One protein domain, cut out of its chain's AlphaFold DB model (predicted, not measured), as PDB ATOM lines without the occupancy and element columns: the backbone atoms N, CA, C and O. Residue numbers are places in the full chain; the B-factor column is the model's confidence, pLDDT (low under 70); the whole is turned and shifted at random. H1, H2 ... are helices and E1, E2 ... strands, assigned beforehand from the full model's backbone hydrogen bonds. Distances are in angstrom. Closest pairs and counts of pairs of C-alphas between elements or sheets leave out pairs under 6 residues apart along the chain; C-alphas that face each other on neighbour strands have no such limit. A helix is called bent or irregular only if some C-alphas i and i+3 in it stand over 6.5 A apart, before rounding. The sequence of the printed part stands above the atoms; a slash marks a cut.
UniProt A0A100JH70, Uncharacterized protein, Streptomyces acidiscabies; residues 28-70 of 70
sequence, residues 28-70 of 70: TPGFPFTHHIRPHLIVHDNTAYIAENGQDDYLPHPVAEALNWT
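What this domain is: This is residues 28 to 70 of the 70 residues of an uncharacterized protein of Streptomyces acidiscabies (UniProt A0A100JH70). A long two-stranded hairpin, its first strand sharply bent, has one short helix, H1, folded back loosely near it, while residues 28 to 33 stick out as a free tail. The printed part has 43 residues, with E1, E2 and then H1 along the chain; the sheet's order is E1 - E2, antiparallel. The class is mixed, helices and strands. The whole is only just loose, close to compact, with a radius of gyration of the C-alphas of 11.5 A and spans of 32 by 22 by 18 A.

How they stand to each other: Begin with E1, residues 34 to 44, which bends by 74 degrees at residue 39. A tight link of 2 residues leads to E2, residues 47 to 52, its antiparallel neighbour at 152 degrees, and the two form a hairpin. Look for N 38 and O 51 at 2.9 A and N 49 and O 42 at 2.8 A, both within hydrogen-bond range. A short link of 8 residues then leads to H1, residues 61 to 66, in which every O i to N i+4 pair is within hydrogen-bond range. Its closest C-alphas to E1 are those of Val 63 and His 44, 6.8 A apart; to E2, those of Val 63 and Tyr 49, 7.8 A apart.

Where its parts are: Find C-alpha 34 at (63.256, 24.010, 19.390); from there E1 runs 25.7 A to C-alpha 44 at (40.725, 32.326, 28.572). E2 runs 15.4 A from Thr 47 to Glu 52. H1 runs 8.7 A from His 61 to Ala 66, where C-alpha 66 is at (39.654, 26.685, 20.975).

The domain as a whole: The two C-alphas farthest apart are those of Pro 32 and Asp 45, at 32.9 A. The printed part has no cut, and neither link is long. The mean pLDDT of the printed part is 75.8; look for values under 70 at residues 28 to 34, 53 to 54, 56 to 57 and 70.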
ATOM      1  N   THR A  28      64.935  25.360  28.007       54.62
ATOM      2  CA  THR A  28      66.248  24.937  28.545       54.62
ATOM      3  C   THR A  28      66.046  24.147  29.848       54.62
ATOM      4  O   THR A  28      65.150  24.479  30.624       54.62
ATOM      5  N   PRO A  29      66.885  23.129  30.142       54.72
ATOM      6  CA  PRO A  29      68.240  23.444  30.596       54.72
ATOM      7  C   PRO A  29      69.389  22.680  29.898       54.72
ATOM      8  O   PRO A  29      70.518  22.811  30.362       54.72
ATOM      9  N   GLY A  30      69.171  21.925  28.798       56.78
ATOM     10  CA  GLY A  30      70.304  21.216  28.160       56.78
ATOM     11  C   GLY A  30      70.198  20.484  26.803       56.78
ATOM     12  O   GLY A  30      71.198  19.870  26.452       56.78
ATOM     13  N   PHE A  31      69.110  20.497  26.013       52.09
ATOM     14  CA  PHE A  31      69.033  19.719  24.744       52.09
ATOM     15  C   PHE A  31      68.385  20.493  23.560       52.09
ATOM     16  O   PHE A  31      67.733  21.512  23.786       52.09
ATOM     17  N   PRO A  32      68.577  20.045  22.296       56.84
ATOM     18  CA  PRO A  32      68.472  20.802  21.048       56.84
ATOM     19  C   PRO A  32      67.074  20.738  20.413       56.84
ATOM     20  O   PRO A  32      66.947  20.663  19.192       56.84
ATOM     21  N   PHE A  33      66.014  20.734  21.219       58.62
ATOM     22  CA  PHE A  33      64.653  20.737  20.689       58.62
ATOM     23  C   PHE A  33      64.100  22.152  20.745       58.62
ATOM     24  O   PHE A  33      63.938  22.755  21.802       58.62
ATOM     25  N   THR A  34      63.900  22.717  19.559       69.50
ATOM     26  CA  THR A  34      63.256  24.010  19.390       69.50
ATOM     27  C   THR A  34      61.838  23.771  18.915       69.50
ATOM     28  O   THR A  34      61.637  23.095  17.905       69.50
ATOM     29  N   HIS A  35      60.870  24.337  19.625       73.19
ATOM     30  CA  HIS A  35      59.465  24.121  19.334       73.19
ATOM     31  C   HIS A  35      58.882  25.290  18.544       73.19
ATOM     32  O   HIS A  35      59.272  26.452  18.705       73.19
ATOM     33  N   HIS A  36      57.953  24.971  17.648       77.25
ATOM     34  CA  HIS A  36      57.256  25.965  16.846       77.25
ATOM     35  C   HIS A  36      56.060  26.524  17.611       77.25
ATOM     36  O   HIS A  36      55.285  25.773  18.202       77.25
ATOM     37  N   ILE A  37      55.896  27.844  17.547       79.88
ATOM     38  CA  ILE A  37      54.682  28.510  18.013       79.88
ATOM     39  C   ILE A  37      53.611  28.390  16.928       79.88
ATOM     40  O   ILE A  37      53.890  28.614  15.746       79.88
ATOM     41  N   ARG A  38      52.386  28.037  17.318       75.44
ATOM     42  CA  ARG A  38      51.222  28.065  16.427       75.44
ATOM     43  C   ARG A  38      50.749  29.514  16.231       75.44
ATOM     44  O   ARG A  38      50.868  30.327  17.140       75.44
ATOM     45  N   PRO A  39      50.160  29.856  15.074       73.25
ATOM     46  CA  PRO A  39      49.786  31.236  14.748       73.25
ATOM     47  C   PRO A  39      48.604  31.788  15.566       73.25
ATOM     48  O   PRO A  39      48.212  32.935  15.364       73.25
ATOM     49  N   HIS A  40      48.020  30.993  16.464       79.38
ATOM     50  CA  HIS A  40      46.826  31.355  17.215       79.38
ATOM     51  C   HIS A  40      47.164  31.645  18.678       79.38
ATOM     52  O   HIS A  40      47.738  30.812  19.376       79.38
ATOM     53  N   LEU A  41      46.765  32.837  19.121       81.56
ATOM     54  CA  LEU A  41      46.703  33.235  20.520       81.56
ATOM     55  C   LEU A  41      45.238  33.188  20.948       81.56
ATOM     56  O   LEU A  41      44.384  33.745  20.257       81.56
ATOM     57  N   ILE A  42      44.958  32.578  22.095       85.62
ATOM     58  CA  ILE A  42      43.615  32.594  22.681       85.62
ATOM     59  C   ILE A  42      43.651  33.185  24.083       85.62
ATOM     60  O   ILE A  42      44.648  33.067  24.792       85.62
ATOM     61  N   VAL A  43      42.563  33.837  24.481       88.19
ATOM     62  CA  VAL A  43      42.405  34.399  25.825       88.19
ATOM     63  C   VAL A  43      41.316  33.614  26.545       88.19
ATOM     64  O   VAL A  43      40.196  33.526  26.048       88.19
ATOM     65  N   HIS A  44      41.645  33.061  27.708       87.44
ATOM     66  CA  HIS A  44      40.725  32.326  28.572       87.44
ATOM     67  C   HIS A  44      41.034  32.668  30.030       87.44
ATOM     68  O   HIS A  44      42.202  32.743  30.404       87.44
ATOM     69  N   ASP A  45      40.006  32.922  30.844       90.88
ATOM     70  CA  ASP A  45      40.144  33.312  32.256       90.88
ATOM     71  C   ASP A  45      41.222  34.382  32.494       90.88
ATOM     72  O   ASP A  45      42.128  34.239  33.317       90.88
ATOM     73  N   ASN A  46      41.139  35.473  31.725       87.56
ATOM     74  CA  ASN A  46      42.044  36.621  31.825       87.56
ATOM     75  C   ASN A  46      43.534  36.291  31.568       87.56
ATOM     76  O   ASN A  46      44.409  37.095  31.894       87.56
ATOM     77  N   THR A  47      43.810  35.131  30.962       86.62
ATOM     78  CA  THR A  47      45.145  34.618  30.639       86.62
ATOM     79  C   THR A  47      45.253  34.387  29.134       86.62
ATOM     80  O   THR A  47      44.359  33.808  28.517       86.62
ATOM     81  N   ALA A  48      46.336  34.867  28.524       87.19
ATOM     82  CA  ALA A  48      46.619  34.650  27.110       87.19
ATOM     83  C   ALA A  48      47.492  33.399  26.938       87.19
ATOM     84  O   ALA A  48      48.554  33.296  27.550       87.19
ATOM     85  N   TYR A  49      47.056  32.467  26.094       83.94
ATOM     86  CA  TYR A  49      47.754  31.219  25.811       83.94
ATOM     87  C   TYR A  49      48.391  31.279  24.429       83.94
ATOM     88  O   TYR A  49      47.703  31.440  23.417       83.94
ATOM     89  N   ILE A  50      49.716  31.137  24.406       81.50
ATOM     90  CA  ILE A  50      50.496  30.932  23.189       81.50
ATOM     91  C   ILE A  50      50.753  29.443  23.083       81.50
ATOM     92  O   ILE A  50      51.399  28.841  23.936       81.50
ATOM     93  N   ALA A  51      50.225  28.867  22.022       75.25
ATOM     94  CA  ALA A  51      50.214  27.439  21.847       75.25
ATOM     95  C   ALA A  51      51.535  26.968  21.217       75.25
ATOM     96  O   ALA A  51      51.885  27.354  20.095       75.25
ATOM     97  N   GLU A  52      52.282  26.145  21.944       78.56
ATOM     98  CA  GLU A  52      53.476  25.468  21.443       78.56
ATOM     99  C   GLU A  52      53.102  24.111  20.836       78.56
ATOM    100  O   GLU A  52      52.219  23.416  21.330       78.56
ATOM    101  N   ASN A  53      53.746  23.742  19.732       68.88
ATOM    102  CA  ASN A  53      53.471  22.491  19.036       68.88
ATOM    103  C   ASN A  53      53.888  21.249  19.858       68.88
ATOM    104  O   ASN A  53      54.997  20.745  19.669       68.88
ATOM    105  N   GLY A  54      52.968  20.741  20.687       68.06
ATOM    106  CA  GLY A  54      53.143  19.568  21.554       68.06
ATOM    107  C   GLY A  54      52.609  19.724  22.986       68.06
ATOM    108  O   GLY A  54      52.876  18.861  23.819       68.06
ATOM    109  N   GLN A  55      51.897  20.813  23.306       72.25
ATOM    110  CA  GLN A  55      51.343  21.072  24.649       72.25
ATOM    111  C   GLN A  55      49.877  20.652  24.824       72.25
ATOM    112  O   GLN A  55      49.229  21.088  25.775       72.25
ATOM    113  N   ASP A  56      49.353  19.819  23.929       68.44
ATOM    114  CA  ASP A  56      47.928  19.494  23.835       68.44
ATOM    115  C   ASP A  56      47.340  18.956  25.159       68.44
ATOM    116  O   ASP A  56      46.258  19.374  25.568       68.44
ATOM    117  N   ASP A  57      48.110  18.157  25.908       67.25
ATOM    118  CA  ASP A  57      47.689  17.554  27.185       67.25
ATOM    119  C   ASP A  57      47.872  18.457  28.427       67.25
ATOM    120  O   ASP A  57      47.433  18.108  29.525       67.25
ATOM    121  N   TYR A  58      48.542  19.608  28.293       71.69
ATOM    122  CA  TYR A  58      48.853  20.510  29.415       71.69
ATOM    123  C   TYR A  58      47.923  21.723  29.501       71.69
ATOM    124  O   TYR A  58      47.935  22.438  30.509       71.69
ATOM    125  N   LEU A  59      47.129  21.983  28.459       79.88
ATOM    126  CA  LEU A  59      46.199  23.104  28.435       79.88
ATOM    127  C   LEU A  59      44.850  22.732  29.072       79.88
ATOM    128  O   LEU A  59      44.399  21.592  28.960       79.88
ATOM    129  N   PRO A  60      44.153  23.692  29.713       87.06
ATOM    130  CA  PRO A  60      42.762  23.491  30.103       87.06
ATOM    131  C   PRO A  60      41.912  23.062  28.899       87.06
ATOM    132  O   PRO A  60      42.074  23.601  27.806       87.06
ATOM    133  N   HIS A  61      40.967  22.142  29.095       85.12
ATOM    134  CA  HIS A  61      40.176  21.572  27.997       85.12
ATOM    135  C   HIS A  61      39.517  22.621  27.067       85.12
ATOM    136  O   HIS A  61      39.704  22.512  25.856       85.12
ATOM    137  N   PRO A  62      38.877  23.701  27.572       85.81
ATOM    138  CA  PRO A  62      38.295  24.734  26.702       85.81
ATOM    139  C   PRO A  62      39.334  25.494  25.859       85.81
ATOM    140  O   PRO A  62      39.028  26.009  24.786       85.81
ATOM    141  N   VAL A  63      40.574  25.581  26.349       86.38
ATOM    142  CA  VAL A  63      41.698  26.247  25.681       86.38
ATOM    143  C   VAL A  63      42.232  25.353  24.558       86.38
ATOM    144  O   VAL A  63      42.436  25.830  23.443       86.38
ATOM    145  N   ALA A  64      42.387  24.051  24.815       83.38
ATOM    146  CA  ALA A  64      42.779  23.076  23.795       83.38
ATOM    147  C   ALA A  64      41.743  22.989  22.655       83.38
ATOM    148  O   ALA A  64      42.109  23.043  21.479       83.38
ATOM    149  N   GLU A  65      40.445  22.948  22.980       85.19
ATOM    150  CA  GLU A  65      39.370  22.975  21.976       85.19
ATOM    151  C   GLU A  65      39.436  24.233  21.099       85.19
ATOM    152  O   GLU A  65      39.402  24.136  19.874       85.19
ATOM    153  N   ALA A  66      39.594  25.415  21.703       83.94
ATOM    154  CA  ALA A  66      39.654  26.685  20.975       83.94
ATOM    155  C   ALA A  66      40.889  26.821  20.062       83.94
ATOM    156  O   ALA A  66      40.887  27.625  19.127       83.94
ATOM    157  N   LEU A  67      41.938  26.035  20.310       81.00
ATOM    158  CA  LEU A  67      43.125  25.948  19.461       81.00
ATOM    159  C   LEU A  67      43.022  24.855  18.380       81.00
ATOM    160  O   LEU A  67      43.952  24.715  17.580       81.00
ATOM    161  N   ASN A  68      41.895  24.135  18.311       75.69
ATOM    162  CA  ASN A  68      41.660  22.959  17.467       75.69
ATOM    163  C   ASN A  68      42.670  21.830  17.728       75.69
ATOM    164  O   ASN A  68      43.271  21.297  16.792       75.69
ATOM    165  N   TRP A  69      42.902  21.516  19.003       73.25
ATOM    166  CA  TRP A  69      43.883  20.520  19.454       73.25
ATOM    167  C   TRP A  69      43.261  19.173  19.880       73.25
ATOM    168  O   TRP A  69      43.940  18.352  20.486       73.25
ATOM    169  N   THR A  70      41.976  18.944  19.572       58.38
ATOM    170  CA  THR A  70      41.240  17.687  19.841       58.38
ATOM    171  C   THR A  70      41.766  16.486  19.070       58.38
ATOM    172  O   THR A  70      41.983  16.648  17.844       58.38
TER     173      THR A  70